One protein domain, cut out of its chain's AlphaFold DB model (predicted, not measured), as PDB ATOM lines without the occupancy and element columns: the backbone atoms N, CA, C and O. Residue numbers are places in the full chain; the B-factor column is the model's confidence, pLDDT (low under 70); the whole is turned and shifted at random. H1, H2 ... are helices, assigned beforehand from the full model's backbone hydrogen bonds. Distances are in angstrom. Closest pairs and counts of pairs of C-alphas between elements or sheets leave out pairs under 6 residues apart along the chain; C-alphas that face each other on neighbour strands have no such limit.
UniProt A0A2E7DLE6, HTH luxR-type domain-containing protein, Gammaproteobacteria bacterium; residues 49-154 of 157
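Overview. This is residues 49 to 154 of the 157 residues of the protein "HTH luxR-type domain-containing protein" of Gammaproteobacteria bacterium (UniProt A0A2E7DLE6). A compact set of crossed helices is gathered round one helix, H2, which sits in the middle, with the longest helix, H4, crossing it on one side and H5 crossing it near its last residues. H3 packs on the beginning of H4 and H1 near its other end, while H6, the long link of residues 133 to 145, and H7 and H8 make the edge away from H4. The printed part has 106 residues with eight named helices, H1 to H8 in order along the chain, and no named strand; the class is all helix. The whole is compact, with a radius of gyration of the C-alphas of 13.1 A, and spans 38 by 34 by 20 A.

Along the chain. H4, residues 81 to 99, measures 27.0 A from C-alpha 81 at (-6.211, -8.431, 4.552) to C-alpha 99 at (7.311, -5.515, 27.746). H2, residues 55 to 65, is 15.3 A long, and H5, residues 106 to 118, is 18.2 A long. H3 holds residues 70 to 76, 9.8 A, and H6 holds residues 122 to 132, 15.3 A. The three shortest are H1, residues 49 to 52, 5.1 A; H7, residues 146 to 149, 5.0 A; and H8, residues 151 to 154, 5.4 A, ending with C-alpha 154 at (-6.338, -22.000, 7.026).

Arrangement. H4 is the hub, touching four helices, and the helix packing is mostly crossed. With residues 84 to 91 alone it touches H2, about perpendicular at 87 degrees; the closest C-alphas, of Gln 57 and His 87, are 5.4 A apart. With residues 81 to 85 alone it touches H3, where the C-alphas of Ser 74 and Glu 81 come closest at 5.3 A; the tilt of 71 degrees is only just about perpendicular. With residues 94 to 98 alone it touches H1, closest at C-alphas 49 and 95, 6.0 A. H4 and H5 only just touch, with 3 pairs of C-alphas within 8 A, the closest those of Gln 92 and Thr 109 at 6.5 A, at a steep tilt of 61 degrees, the same way. H2 touches H5 about perpendicular at 74 degrees, with the C-alphas of Ala 65 and Ser 110 closest at 5.0 A. H8 only just touches H2, with 3 pairs within 8 A, closest at C-alphas 56 and 153, 5.8 A. H6 only just touches H1, also with 3 pairs, closest at C-alphas 51 and 131, 7.0 A. H7 is close to H8 but not clearly touching, 6.9 A between the C-alphas of Tyr 147 and Tyr 154. In H2, H3, H4 and H5 every O i to N i+4 pair is within hydrogen-bond range, in H6 5 of 7 are, and H1, H7 and H8 are too short for such a pair.

Size, cuts and confidence. The two C-alphas farthest apart, of Asn 100 and Glu 145, are 39.3 A apart. The printed part has no cut; the link from H6 to H7 is long, 13 residues. The mean pLDDT of the printed part is 88.8, and residues 121 to 125, of which 122 to 125 belong to H6, are under 70.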
ATOM      1  N   TRP A  49       6.762 -13.284  25.624       89.12
ATOM      2  CA  TRP A  49       5.508 -12.981  24.927       89.12
ATOM      3  C   TRP A  49       5.343 -13.774  23.633       89.12
ATOM      4  O   TRP A  49       4.201 -13.980  23.223       89.12
ATOM      5  N   ILE A  50       6.439 -14.229  23.014       90.94
ATOM      6  CA  ILE A  50       6.386 -15.009  21.780       90.94
ATOM      7  C   ILE A  50       5.569 -16.293  21.994       90.94
ATOM      8  O   ILE A  50       4.704 -16.596  21.186       90.94
ATOM      9  N   PHE A  51       5.686 -16.939  23.159       88.44
ATOM     10  CA  PHE A  51       4.912 -18.134  23.532       88.44
ATOM     11  C   PHE A  51       3.446 -17.857  23.903       88.44
ATOM     12  O   PHE A  51       2.704 -18.768  24.268       88.44
ATOM     13  N   LYS A  52       3.011 -16.591  23.893       90.94
ATOM     14  CA  LYS A  52       1.604 -16.211  24.109       90.94
ATOM     15  C   LYS A  52       0.858 -15.955  22.811       90.94
ATOM     16  O   LYS A  52      -0.353 -15.740  22.868       90.94
ATOM     17  N   LEU A  53       1.560 -15.953  21.681       93.12
ATOM     18  CA  LEU A  53       0.933 -15.808  20.384       93.12
ATOM     19  C   LEU A  53       0.193 -17.088  20.004       93.12
ATOM     20  O   LEU A  53       0.588 -18.201  20.345       93.12
ATOM     21  N   THR A  54      -0.888 -16.931  19.253       92.81
ATOM     22  CA  THR A  54      -1.544 -18.063  18.605       92.81
ATOM     23  C   THR A  54      -0.704 -18.560  17.433       92.81
ATOM     24  O   THR A  54       0.058 -17.802  16.827       92.81
ATOM     25  N   LYS A  55      -0.907 -19.816  17.028       92.31
ATOM     26  CA  LYS A  55      -0.264 -20.393  15.838       92.31
ATOM     27  C   LYS A  55      -0.412 -19.505  14.589       92.31
ATOM     28  O   LYS A  55       0.561 -19.247  13.888       92.31
ATOM     29  N   LYS A  56      -1.604 -18.936  14.355       93.12
ATOM     30  CA  LYS A  56      -1.836 -17.991  13.245       93.12
ATOM     31  C   LYS A  56      -1.056 -16.688  13.388       93.12
ATOM     32  O   LYS A  56      -0.559 -16.169  12.395       93.12
ATOM     33  N   GLN A  57      -0.938 -16.152  14.602       95.75
ATOM     34  CA  GLN A  57      -0.112 -14.969  14.845       95.75
ATOM     35  C   GLN A  57       1.365 -15.265  14.569       95.75
ATOM     36  O   GLN A  57       2.011 -14.442  13.929       95.75
ATOM     37  N   HIS A  58       1.875 -16.441  14.951       95.25
ATOM     38  CA  HIS A  58       3.226 -16.876  14.583       95.25
ATOM     39  C   HIS A  58       3.417 -16.951  13.066       95.25
ATOM     40  O   HIS A  58       4.333 -16.318  12.546       95.25
ATOM     41  N   ALA A  59       2.527 -17.645  12.350       94.94
ATOM     42  CA  ALA A  59       2.594 -17.755  10.890       94.94
ATOM     43  C   ALA A  59       2.591 -16.376  10.205       94.94
ATOM     44  O   ALA A  59       3.423 -16.093   9.340       94.94
ATOM     45  N   VAL A  60       1.691 -15.479  10.632       96.69
ATOM     46  CA  VAL A  60       1.642 -14.095  10.137       96.69
ATOM     47  C   VAL A  60       2.945 -13.359  10.441       96.69
ATOM     48  O   VAL A  60       3.482 -12.705   9.550       96.69
ATOM     49  N   MET A  61       3.471 -13.455  11.664       97.00
ATOM     50  CA  MET A  61       4.669 -12.719  12.067       97.00
ATOM     51  C   MET A  61       5.952 -13.220  11.406       97.00
ATOM     52  O   MET A  61       6.798 -12.391  11.080       97.00
ATOM     53  N   GLN A  62       6.075 -14.520  11.125       95.75
ATOM     54  CA  GLN A  62       7.174 -15.050  10.316       95.75
ATOM     55  C   GLN A  62       7.174 -14.430   8.909       95.75
ATOM     56  O   GLN A  62       8.188 -13.900   8.462       95.75
ATOM     57  N   MET A  63       6.014 -14.370   8.243       96.56
ATOM     58  CA  MET A  63       5.903 -13.720   6.927       96.56
ATOM     59  C   MET A  63       6.106 -12.197   6.990       96.56
ATOM     60  O   MET A  63       6.712 -11.615   6.092       96.56
ATOM     61  N   VAL A  64       5.628 -11.533   8.050       97.06
ATOM     62  CA  VAL A  64       5.893 -10.102   8.291       97.06
ATOM     63  C   VAL A  64       7.396  -9.857   8.422       97.06
ATOM     64  O   VAL A  64       7.908  -8.925   7.805       97.06
ATOM     65  N   ALA A  65       8.096 -10.707   9.178       95.81
ATOM     66  CA  ALA A  65       9.539 -10.646   9.360       95.81
ATOM     67  C   ALA A  65      10.307 -10.870   8.051       95.81
ATOM     68  O   ALA A  65      11.310 -10.192   7.808       95.81
ATOM     69  N   ALA A  66       9.795 -11.730   7.175       94.38
ATOM     70  CA  ALA A  66      10.314 -11.929   5.825       94.38
ATOM     71  C   ALA A  66      10.020 -10.769   4.855       94.38
ATOM     72  O   ALA A  66      10.495 -10.774   3.724       94.38
ATOM     73  N   GLY A  67       9.243  -9.764   5.274       96.00
ATOM     74  CA  GLY A  67       8.907  -8.602   4.450       96.00
ATOM     75  C   GLY A  67       7.674  -8.776   3.560       96.00
ATOM     76  O   GLY A  67       7.393  -7.886   2.759       96.00
ATOM     77  N   ALA A  68       6.901  -9.857   3.715       96.75
ATOM     78  CA  ALA A  68       5.677 -10.064   2.944       96.75
ATOM     79  C   ALA A  68       4.657  -8.945   3.204       96.75
ATOM     80  O   ALA A  68       4.538  -8.433   4.316       96.75
ATOM     81  N   SER A  69       3.874  -8.575   2.202       97.19
ATOM     82  CA  SER A  69       2.748  -7.651   2.309       97.19
ATOM     83  C   SER A  69       1.516  -8.328   2.923       97.19
ATOM     84  O   SER A  69       1.373  -9.551   2.913       97.19
ATOM     85  N   ASN A  70       0.558  -7.540   3.426       97.19
ATOM     86  CA  ASN A  70      -0.708  -8.108   3.914       97.19
ATOM     87  C   ASN A  70      -1.468  -8.852   2.808       97.19
ATOM     88  O   ASN A  70      -2.144  -9.831   3.108       97.19
ATOM     89  N   LYS A  71      -1.331  -8.409   1.553       97.44
ATOM     90  CA  LYS A  71      -1.926  -9.064   0.390       97.44
ATOM     91  C   LYS A  71      -1.352 -10.469   0.199       97.44
ATOM     92  O   LYS A  71      -2.127 -11.420   0.153       97.44
ATOM     93  N   GLU A  72      -0.029 -10.616   0.177       96.38
ATOM     94  CA  GLU A  72       0.635 -11.927   0.048       96.38
ATOM     95  C   GLU A  72       0.275 -12.855   1.214       96.38
ATOM     96  O   GLU A  72      -0.103 -14.005   1.000       96.38
ATOM     97  N   ILE A  73       0.289 -12.331   2.445       95.94
ATOM     98  CA  ILE A  73      -0.108 -13.089   3.640       95.94
ATOM     99  C   ILE A  73      -1.568 -13.548   3.537       95.94
ATOM    100  O   ILE A  73      -1.880 -14.693   3.853       95.94
ATOM    101  N   SER A  74      -2.467 -12.670   3.087       95.44
ATOM    102  CA  SER A  74      -3.896 -12.976   2.973       95.44
ATOM    103  C   SER A  74      -4.172 -14.058   1.928       95.44
ATOM    104  O   SER A  74      -4.976 -14.955   2.172       95.44
ATOM    105  N   GLN A  75      -3.450 -14.023   0.804       93.25
ATOM    106  CA  GLN A  75      -3.525 -15.046  -0.236       93.25
ATOM    107  C   GLN A  75      -3.041 -16.391   0.300       93.25
ATOM    108  O   GLN A  75      -3.736 -17.393   0.154       93.25
ATOM    109  N   ARG A  76      -1.891 -16.397   0.981       92.19
ATOM    110  CA  ARG A  76      -1.284 -17.618   1.510       92.19
ATOM    111  C   ARG A  76      -2.096 -18.252   2.634       92.19
ATOM    112  O   ARG A  76      -2.239 -19.463   2.662       92.19
ATOM    113  N   LEU A  77      -2.676 -17.451   3.528       92.12
ATOM    114  CA  LEU A  77      -3.519 -17.942   4.628       92.12
ATOM    115  C   LEU A  77      -5.007 -18.049   4.264       92.12
ATOM    116  O   LEU A  77      -5.818 -18.345   5.138       92.12
ATOM    117  N   ARG A  78      -5.377 -17.788   3.002       92.12
ATOM    118  CA  ARG A  78      -6.762 -17.814   2.492       92.12
ATOM    119  C   ARG A  78      -7.745 -17.010   3.358       92.12
ATOM    120  O   ARG A  78      -8.882 -17.417   3.588       92.12
ATOM    121  N   CYS A  79      -7.311 -15.842   3.824       93.06
ATOM    122  CA  CYS A  79      -8.106 -14.939   4.655       93.06
ATOM    123  C   CYS A  79      -8.147 -13.526   4.054       93.06
ATOM    124  O   CYS A  79      -7.586 -13.269   2.992       93.06
ATOM    125  N   SER A  80      -8.845 -12.586   4.696       95.69
ATOM    126  CA  SER A  80      -8.872 -11.192   4.240       95.69
ATOM    127  C   SER A  80      -7.676 -10.396   4.774       95.69
ATOM    128  O   SER A  80      -7.173 -10.647   5.871       95.69
ATOM    129  N   GLU A  81      -7.252  -9.349   4.057       97.62
ATOM    130  CA  GLU A  81      -6.211  -8.431   4.552       97.62
ATOM    131  C   GLU A  81      -6.575  -7.783   5.901       97.62
ATOM    132  O   GLU A  81      -5.692  -7.449   6.696       97.62
ATOM    133  N   SER A  82      -7.869  -7.591   6.186       96.88
ATOM    134  CA  SER A  82      -8.318  -7.087   7.486       96.88
ATOM    135  C   SER A  82      -8.070  -8.096   8.606       96.88
ATOM    136  O   SER A  82      -7.654  -7.690   9.691       96.88
ATOM    137  N   THR A  83      -8.252  -9.394   8.342       95.62
ATOM    138  CA  THR A  83      -7.915 -10.468   9.287       95.62
ATOM    139  C   THR A  83      -6.413 -10.498   9.565       95.62
ATOM    140  O   THR A  83      -6.009 -10.528  10.727       95.62
ATOM    141  N   VAL A  84      -5.573 -10.347   8.533       96.50
ATOM    142  CA  VAL A  84      -4.111 -10.226   8.699       96.50
ATOM    143  C   VAL A  84      -3.745  -9.049   9.611       96.50
ATOM    144  O   VAL A  84      -2.985  -9.212  10.567       96.50
ATOM    145  N   LYS A  85      -4.326  -7.865   9.371       96.25
ATOM    146  CA  LYS A  85      -4.132  -6.688  10.241       96.25
ATOM    147  C   LYS A  85      -4.581  -6.962  11.680       96.25
ATOM    148  O   LYS A  85      -3.933  -6.491  12.612       96.25
ATOM    149  N   GLY A  86      -5.666  -7.716  11.862       96.62
ATOM    150  CA  GLY A  86      -6.143  -8.171  13.167       96.62
ATOM    151  C   GLY A  86      -5.111  -9.026  13.904       96.62
ATOM    152  O   GLY A  86      -4.805  -8.741  15.060       96.62
ATOM    153  N   HIS A  87      -4.506 -10.007  13.227       96.31
ATOM    154  CA  HIS A  87      -3.448 -10.836  13.813       96.31
ATOM    155  C   HIS A  87      -2.220 -10.015  14.222       96.31
ATOM    156  O   HIS A  87      -1.760 -10.163  15.352       96.31
ATOM    157  N   ILE A  88      -1.756  -9.089  13.371       96.88
ATOM    158  CA  ILE A  88      -0.624  -8.196  13.689       96.88
ATOM    159  C   ILE A  88      -0.927  -7.348  14.933       96.88
ATOM    160  O   ILE A  88      -0.106  -7.266  15.843       96.88
ATOM    161  N   ARG A  89      -2.127  -6.755  15.016       96.19
ATOM    162  CA  ARG A  89      -2.558  -5.982  16.196       96.19
ATOM    163  C   ARG A  89      -2.647  -6.842  17.454       96.19
ATOM    164  O   ARG A  89      -2.304  -6.378  18.538       96.19
ATOM    165  N   GLY A  90      -3.091  -8.090  17.316       95.25
ATOM    166  CA  GLY A  90      -3.083  -9.059  18.409       95.25
ATOM    167  C   GLY A  90      -1.668  -9.290  18.941       95.25
ATOM    168  O   GLY A  90      -1.445  -9.147  20.141       95.25
ATOM    169  N   THR A  91      -0.694  -9.530  18.057       95.38
ATOM    170  CA  THR A  91       0.729  -9.643  18.426       95.38
ATOM    171  C   THR A  91       1.224  -8.395  19.158       95.38
ATOM    172  O   THR A  91       1.798  -8.503  20.240       95.38
ATOM    173  N   GLN A  92       0.945  -7.202  18.625       94.75
ATOM    174  CA  GLN A  92       1.311  -5.928  19.260       94.75
ATOM    175  C   GLN A  92       0.748  -5.804  20.684       94.75
ATOM    176  O   GLN A  92       1.440  -5.333  21.588       94.75
ATOM    177  N   ALA A  93      -0.483  -6.270  20.918       93.19
ATOM    178  CA  ALA A  93      -1.085  -6.280  22.248       93.19
ATOM    179  C   ALA A  93      -0.350  -7.219  23.221       93.19
ATOM    180  O   ALA A  93      -0.145  -6.847  24.380       93.19
ATOM    181  N   HIS A  94       0.090  -8.399  22.765       92.81
ATOM    182  CA  HIS A  94       0.902  -9.313  23.578       92.81
ATOM    183  C   HIS A  94       2.254  -8.693  23.945       92.81
ATOM    184  O   HIS A  94       2.628  -8.711  25.121       92.81
ATOM    185  N   ILE A  95       2.936  -8.074  22.974       90.50
ATOM    186  CA  ILE A  95       4.210  -7.384  23.206       90.50
ATOM    187  C   ILE A  95       4.027  -6.265  24.229       90.50
ATOM    188  O   ILE A  95       4.734  -6.231  25.238       90.50
ATOM    189  N   LYS A  96       3.040  -5.387  24.022       90.25
ATOM    190  CA  LYS A  96       2.754  -4.265  24.923       90.25
ATOM    191  C   LYS A  96       2.465  -4.739  26.345       90.25
ATOM    192  O   LYS A  96       3.004  -4.184  27.297       90.25
ATOM    193  N   LYS A  97       1.641  -5.780  26.501       88.75
ATOM    194  CA  LYS A  97       1.277  -6.329  27.817       88.75
ATOM    195  C   LYS A  97       2.488  -6.871  28.577       88.75
ATOM    196  O   LYS A  97       2.508  -6.791  29.801       88.75
ATOM    197  N   LYS A  98       3.460  -7.454  27.872       85.81
ATOM    198  CA  LYS A  98       4.596  -8.140  28.490       85.81
ATOM    199  C   LYS A  98       5.810  -7.234  28.708       85.81
ATOM    200  O   LYS A  98       6.447  -7.325  29.748       85.81
ATOM    201  N   THR A  99       6.108  -6.366  27.746       80.00
ATOM    202  CA  THR A  99       7.311  -5.515  27.746       80.00
ATOM    203  C   THR A  99       7.046  -4.097  28.258       80.00
ATOM    204  O   THR A  99       7.989  -3.356  28.514       80.00
ATOM    205  N   ASN A 100       5.771  -3.704  28.386       80.06
ATOM    206  CA  ASN A 100       5.337  -2.325  28.627       80.06
ATOM    207  C   ASN A 100       5.809  -1.324  27.545       80.06
ATOM    208  O   ASN A 100       5.767  -0.113  27.755       80.06
ATOM    209  N   LEU A 101       6.233  -1.814  26.373       79.94
ATOM    210  CA  LEU A 101       6.631  -0.985  25.238       79.94
ATOM    211  C   LEU A 101       5.428  -0.648  24.353       79.94
ATOM    212  O   LEU A 101       4.558  -1.480  24.081       79.94
ATOM    213  N   GLY A 102       5.384   0.595  23.881       77.00
ATOM    214  CA  GLY A 102       4.387   1.054  22.920       77.00
ATOM    215  C   GLY A 102       4.729   0.593  21.508       77.00
ATOM    216  O   GLY A 102       5.334   1.345  20.757       77.00
ATOM    217  N   VAL A 103       4.327  -0.623  21.137       84.44
ATOM    218  CA  VAL A 103       4.492  -1.130  19.766       84.44
ATOM    219  C   VAL A 103       3.205  -0.904  18.985       84.44
ATOM    220  O   VAL A 103       2.170  -1.491  19.302       84.44
ATOM    221  N   SER A 104       3.258  -0.041  17.974       85.12
ATOM    222  CA  SER A 104       2.091   0.292  17.144       85.12
ATOM    223  C   SER A 104       2.334   0.170  15.646       85.12
ATOM    224  O   SER A 104       1.375   0.088  14.879       85.12
ATOM    225  N   ASP A 105       3.588   0.133  15.206       91.06
ATOM    226  CA  ASP A 105       3.936   0.031  13.796       91.06
ATOM    227  C   ASP A 105       4.467  -1.364  13.434       91.06
ATOM    228  O   ASP A 105       4.936  -2.141  14.272       91.06
ATOM    229  N   ARG A 106       4.347  -1.697  12.148       91.62
ATOM    230  CA  ARG A 106       4.732  -3.000  11.596       91.62
ATOM    231  C   ARG A 106       6.230  -3.264  11.732       91.62
ATOM    232  O   ARG A 106       6.594  -4.403  12.002       91.62
ATOM    233  N   THR A 107       7.062  -2.246  11.517       91.88
ATOM    234  CA  THR A 107       8.521  -2.380  11.483       91.88
ATOM    235  C   THR A 107       9.036  -2.771  12.859       91.88
ATOM    236  O   THR A 107       9.625  -3.838  12.993       91.88
ATOM    237  N   THR A 108       8.666  -2.021  13.898       90.06
ATOM    238  CA  THR A 108       9.016  -2.347  15.286       90.06
ATOM    239  C   THR A 108       8.481  -3.724  15.686       90.06
ATOM    240  O   THR A 108       9.193  -4.529  16.278       90.06
ATOM    241  N   THR A 109       7.236  -4.053  15.312       92.81
ATOM    242  CA  THR A 109       6.655  -5.383  15.598       92.81
ATOM    243  C   THR A 109       7.471  -6.503  14.943       92.81
ATOM    244  O   THR A 109       7.695  -7.549  15.547       92.81
ATOM    245  N   SER A 110       7.915  -6.287  13.703       94.50
ATOM    246  CA  SER A 110       8.749  -7.225  12.958       94.50
ATOM    247  C   SER A 110      10.123  -7.400  13.596       94.50
ATOM    248  O   SER A 110      10.602  -8.525  13.682       94.50
ATOM    249  N   GLU A 111      10.778  -6.311  13.987       90.69
ATOM    250  CA  GLU A 111      12.112  -6.338  14.593       90.69
ATOM    251  C   GLU A 111      12.088  -7.062  15.935       90.69
ATOM    252  O   GLU A 111      12.875  -7.980  16.144       90.69
ATOM    253  N   MET A 112      11.107  -6.753  16.785       90.75
ATOM    254  CA  MET A 112      10.938  -7.435  18.067       90.75
ATOM    255  C   MET A 112      10.643  -8.926  17.905       90.75
ATOM    256  O   MET A 112      11.111  -9.738  18.695       90.75
ATOM    257  N   PHE A 113       9.875  -9.313  16.882       93.19
ATOM    258  CA  PHE A 113       9.640 -10.728  16.598       93.19
ATOM    259  C   PHE A 113      10.908 -11.440  16.116       93.19
ATOM    260  O   PHE A 113      11.177 -12.553  16.560       93.19
ATOM    261  N   LYS A 114      11.715 -10.798  15.262       91.31
ATOM    262  CA  LYS A 114      13.020 -11.332  14.837       91.31
ATOM    263  C   LYS A 114      13.975 -11.491  16.013       91.31
ATOM    264  O   LYS A 114      14.614 -12.527  16.123       91.31
ATOM    265  N   GLU A 115      14.045 -10.493  16.890       89.12
ATOM    266  CA  GLU A 115      14.834 -10.555  18.121       89.12
ATOM    267  C   GLU A 115      14.365 -11.713  19.010       89.12
ATOM    268  O   GLU A 115      15.177 -12.511  19.470       89.12
ATOM    269  N   ALA A 116      13.051 -11.856  19.200       89.44
ATOM    270  CA  ALA A 116      12.491 -12.942  19.992       89.44
ATOM    271  C   ALA A 116      12.799 -14.326  19.406       89.44
ATOM    272  O   ALA A 116      13.133 -15.222  20.173       89.44
ATOM    273  N   LEU A 117      12.739 -14.489  18.078       88.06
ATOM    274  CA  LEU A 117      13.134 -15.728  17.400       88.06
ATOM    275  C   LEU A 117      14.640 -16.000  17.496       88.06
ATOM    276  O   LEU A 117      15.029 -17.134  17.738       88.06
ATOM    277  N   ALA A 118      15.485 -14.980  17.320       86.00
ATOM    278  CA  ALA A 118      16.941 -15.125  17.392       86.00
ATOM    279  C   ALA A 118      17.436 -15.480  18.803       86.00
ATOM    280  O   ALA A 118      18.495 -16.081  18.951       86.00
ATOM    281  N   ASN A 119      16.664 -15.108  19.827       83.69
ATOM    282  CA  ASN A 119      16.942 -15.419  21.224       83.69
ATOM    283  C   ASN A 119      16.370 -16.772  21.676       83.69
ATOM    284  O   ASN A 119      16.535 -17.113  22.847       83.69
ATOM    285  N   LEU A 120      15.691 -17.524  20.802       79.75
ATOM    286  CA  LEU A 120      15.330 -18.905  21.110       79.75
ATOM    287  C   LEU A 120      16.616 -19.734  21.138       79.75
ATOM    288  O   LEU A 120      17.336 -19.796  20.140       79.75
ATOM    289  N   ASP A 121      16.910 -20.366  22.275       69.50
ATOM    290  CA  ASP A 121      17.953 -21.387  22.321       69.50
ATOM    291  C   ASP A 121      17.603 -22.497  21.310       69.50
ATOM    292  O   ASP A 121      16.433 -22.757  21.037       69.50
ATOM    293  N   VAL A 122      18.596 -23.201  20.767       62.88
ATOM    294  CA  VAL A 122      18.359 -24.379  19.912       62.88
ATOM    295  C   VAL A 122      17.508 -25.408  20.660       62.88
ATOM    296  O   VAL A 122      16.665 -26.075  20.068       62.88
ATOM    297  N   LYS A 123      17.680 -25.481  21.982       63.00
ATOM    298  CA  LYS A 123      16.840 -26.284  22.869       63.00
ATOM    299  C   LYS A 123      15.390 -25.790  22.920       63.00
ATOM    300  O   LYS A 123      14.471 -26.602  22.962       63.00
ATOM    301  N   ASP A 124      15.198 -24.476  22.845       65.69
ATOM    302  CA  ASP A 124      13.884 -23.839  22.810       65.69
ATOM    303  C   ASP A 124      13.253 -23.870  21.405       65.69
ATOM    304  O   ASP A 124      12.064 -23.601  21.272       65.69
ATOM    305  N   ALA A 125      14.001 -24.175  20.337       66.38
ATOM    306  CA  ALA A 125      13.446 -24.329  18.988       66.38
ATOM    307  C   ALA A 125      12.550 -25.577  18.889       66.38
ATOM    308  O   ALA A 125      11.471 -25.522  18.291       66.38
ATOM    309  N   ASP A 126      12.949 -26.666  19.552       72.06
ATOM    310  CA  ASP A 126      12.088 -27.833  19.756       72.06
ATOM    311  C   ASP A 126      10.857 -27.440  20.589       72.06
ATOM    312  O   ASP A 126       9.723 -27.754  20.215       72.06
ATOM    313  N   ASP A 127      11.047 -26.651  21.654       76.12
ATOM    314  CA  ASP A 127       9.937 -26.140  22.465       76.12
ATOM    315  C   ASP A 127       9.018 -25.199  21.674       76.12
ATOM    316  O   ASP A 127       7.805 -25.196  21.894       76.12
ATOM    317  N   TYR A 128       9.547 -24.425  20.726       82.19
ATOM    318  CA  TYR A 128       8.762 -23.574  19.841       82.19
ATOM    319  C   TYR A 128       7.847 -24.429  18.974       82.19
ATOM    320  O   TYR A 128       6.653 -24.133  18.876       82.19
ATOM    321  N   HIS A 129       8.360 -25.510  18.382       85.44
ATOM    322  CA  HIS A 129       7.520 -26.434  17.626       85.44
ATOM    323  C   HIS A 129       6.467 -27.089  18.523       85.44
ATOM    324  O   HIS A 129       5.296 -27.122  18.155       85.44
ATOM    325  N   VAL A 130       6.836 -27.514  19.733       83.06
ATOM    326  CA  VAL A 130       5.892 -28.093  20.702       83.06
ATOM    327  C   VAL A 130       4.778 -27.107  21.085       83.06
ATOM    328  O   VAL A 130       3.618 -27.505  21.185       83.06
ATOM    329  N   HIS A 131       5.089 -25.820  21.267       80.06
ATOM    330  CA  HIS A 131       4.105 -24.806  21.667       80.06
ATOM    331  C   HIS A 131       3.245 -24.294  20.513       80.06
ATOM    332  O   HIS A 131       2.075 -23.960  20.709       80.06
ATOM    333  N   THR A 132       3.825 -24.177  19.321       85.19
ATOM    334  CA  THR A 132       3.178 -23.510  18.185       85.19
ATOM    335  C   THR A 132       2.670 -24.487  17.136       85.19
ATOM    336  O   THR A 132       1.836 -24.111  16.320       85.19
ATOM    337  N   ASN A 133       3.148 -25.731  17.142       87.06
ATOM    338  CA  ASN A 133       2.987 -26.690  16.053       87.06
ATOM    339  C   ASN A 133       3.441 -26.110  14.693       87.06
ATOM    340  O   ASN A 133       2.839 -26.373  13.653       87.06
ATOM    341  N   LEU A 134       4.469 -25.253  14.713       87.69
ATOM    342  CA  LEU A 134       5.113 -24.628  13.556       87.69
ATOM    343  C   LEU A 134       6.631 -24.655  13.730       87.69
ATOM    344  O   LEU A 134       7.133 -24.554  14.843       87.69
ATOM    345  N   ASN A 135       7.370 -24.759  12.632       88.00
ATOM    346  CA  ASN A 135       8.812 -24.516  12.641       88.00
ATOM    347  C   ASN A 135       9.068 -22.989  12.581       88.00
ATOM    348  O   ASN A 135       8.293 -22.289  11.913       88.00
ATOM    349  N   PRO A 136      10.089 -22.427  13.262       87.00
ATOM    350  CA  PRO A 136      10.507 -21.031  13.083       87.00
ATOM    351  C   PRO A 136      10.684 -20.584  11.622       87.00
ATOM    352  O   PRO A 136      10.423 -19.421  11.304       87.00
ATOM    353  N   ASP A 137      11.052 -21.507  10.734       88.38
ATOM    354  CA  ASP A 137      11.259 -21.278   9.300       88.38
ATOM    355  C   ASP A 137      10.066 -21.688   8.412       88.38
ATOM    356  O   ASP A 137      10.185 -21.675   7.187       88.38
ATOM    357  N   TRP A 138       8.899 -22.023   8.987       90.62
ATOM    358  CA  TRP A 138       7.730 -22.509   8.227       90.62
ATOM    359  C   TRP A 138       7.396 -21.609   7.031       90.62
ATOM    360  O   TRP A 138       6.993 -22.078   5.962       90.62
ATOM    361  N   HIS A 139       7.591 -20.299   7.191       90.75
ATOM    362  CA  HIS A 139       7.319 -19.345   6.132       90.75
ATOM    363  C   HIS A 139       8.191 -19.527   4.864       90.75
ATOM    364  O   HIS A 139       7.731 -19.158   3.779       90.75
ATOM    365  N   GLU A 140       9.383 -20.118   4.972       90.19
ATOM    366  CA  GLU A 140      10.326 -20.357   3.867       90.19
ATOM    367  C   GLU A 140       9.997 -21.635   3.082       90.19
ATOM    368  O   GLU A 140      10.107 -21.655   1.859       90.19
ATOM    369  N   ASN A 141       9.527 -22.677   3.774       85.50
ATOM    370  CA  ASN A 141       9.385 -24.037   3.232       85.50
ATOM    371  C   ASN A 141       7.941 -24.429   2.871       85.50
ATOM    372  O   ASN A 141       7.599 -25.608   2.778       85.50
ATOM    373  N   TRP A 142       7.058 -23.451   2.707       81.94
ATOM    374  CA  TRP A 142       5.642 -23.718   2.471       81.94
ATOM    375  C   TRP A 142       5.335 -24.225   1.069       81.94
ATOM    376  O   TRP A 142       5.944 -23.820   0.079       81.94
ATOM    377  N   SER A 143       4.305 -25.062   1.012       83.69
ATOM    378  CA  SER A 143       3.745 -25.651  -0.197       83.69
ATOM    379  C   SER A 143       2.226 -25.802  -0.062       83.69
ATOM    380  O   SER A 143       1.674 -25.691   1.034       83.69
ATOM    381  N   GLU A 144       1.531 -26.091  -1.165       80.38
ATOM    382  CA  GLU A 144       0.089 -26.393  -1.141       80.38
ATOM    383  C   GLU A 144      -0.223 -27.689  -0.355       80.38
ATOM    384  O   GLU A 144      -1.355 -27.962   0.038       80.38
ATOM    385  N   GLU A 145       0.770 -28.518  -0.065       83.44
ATOM    386  CA  GLU A 145       0.605 -29.681   0.798       83.44
ATOM    387  C   GLU A 145       0.458 -29.287   2.275       83.44
ATOM    388  O   GLU A 145      -0.186 -30.016   3.036       83.44
ATOM    389  N   ASP A 146       0.961 -28.112   2.671       84.75
ATOM    390  CA  ASP A 146       0.875 -27.605   4.044       84.75
ATOM    391  C   ASP A 146      -0.578 -27.431   4.505       84.75
ATOM    392  O   ASP A 146      -0.870 -27.632   5.681       84.75
ATOM    393  N   TYR A 147      -1.519 -27.180   3.585       80.12
ATOM    394  CA  TYR A 147      -2.956 -27.137   3.893       80.12
ATOM    395  C   TYR A 147      -3.470 -28.426   4.536       80.12
ATOM    396  O   TYR A 147      -4.389 -28.384   5.343       80.12
ATOM    397  N   LYS A 148      -2.886 -29.580   4.193       83.44
ATOM    398  CA  LYS A 148      -3.294 -30.875   4.755       83.44
ATOM    399  C   LYS A 148      -2.678 -31.126   6.128       83.44
ATOM    400  O   LYS A 148      -3.253 -31.856   6.926       83.44
ATOM    401  N   ILE A 149      -1.495 -30.563   6.370       84.44
ATOM    402  CA  ILE A 149      -0.708 -30.773   7.591       84.44
ATOM    403  C   ILE A 149      -1.144 -29.781   8.675       84.44
ATOM    404  O   ILE A 149      -1.293 -30.149   9.836       84.44
ATOM    405  N   ASN A 150      -1.391 -28.534   8.279       85.56
ATOM    406  CA  ASN A 150      -1.705 -27.403   9.140       85.56
ATOM    407  C   ASN A 150      -3.084 -26.805   8.811       85.56
ATOM    408  O   ASN A 150      -3.221 -25.588   8.722       85.56
ATOM    409  N   ASP A 151      -4.111 -27.637   8.613       85.69
ATOM    410  CA  ASP A 151      -5.474 -27.199   8.244       85.69
ATOM    411  C   ASP A 151      -6.037 -26.104   9.181       85.69
ATOM    412  O   ASP A 151      -6.702 -25.156   8.753       85.69
ATOM    413  N   ASP A 152      -5.667 -26.152  10.461       86.19
ATOM    414  CA  ASP A 152      -6.024 -25.171  11.486       86.19
ATOM    415  C   ASP A 152      -5.479 -23.750  11.223       86.19
ATOM    416  O   ASP A 152      -6.049 -22.758  11.690       86.19
ATOM    417  N   LEU A 153      -4.407 -23.603  10.437       86.25
ATOM    418  CA  LEU A 153      -3.924 -22.293   9.985       86.25
ATOM    419  C   LEU A 153      -4.868 -21.635   8.978       86.25
ATOM    420  O   LEU A 153      -4.962 -20.402   8.939       86.25
ATOM    421  N   TYR A 154      -5.594 -22.438   8.206       85.12
ATOM    422  CA  TYR A 154      -6.338 -22.000   7.026       85.12
ATOM    423  C   TYR A 154      -7.849 -21.941   7.245       85.12
ATOM    424  O   TYR A 154      -8.559 -21.258   6.509       85.12
TER     425      TYR A 154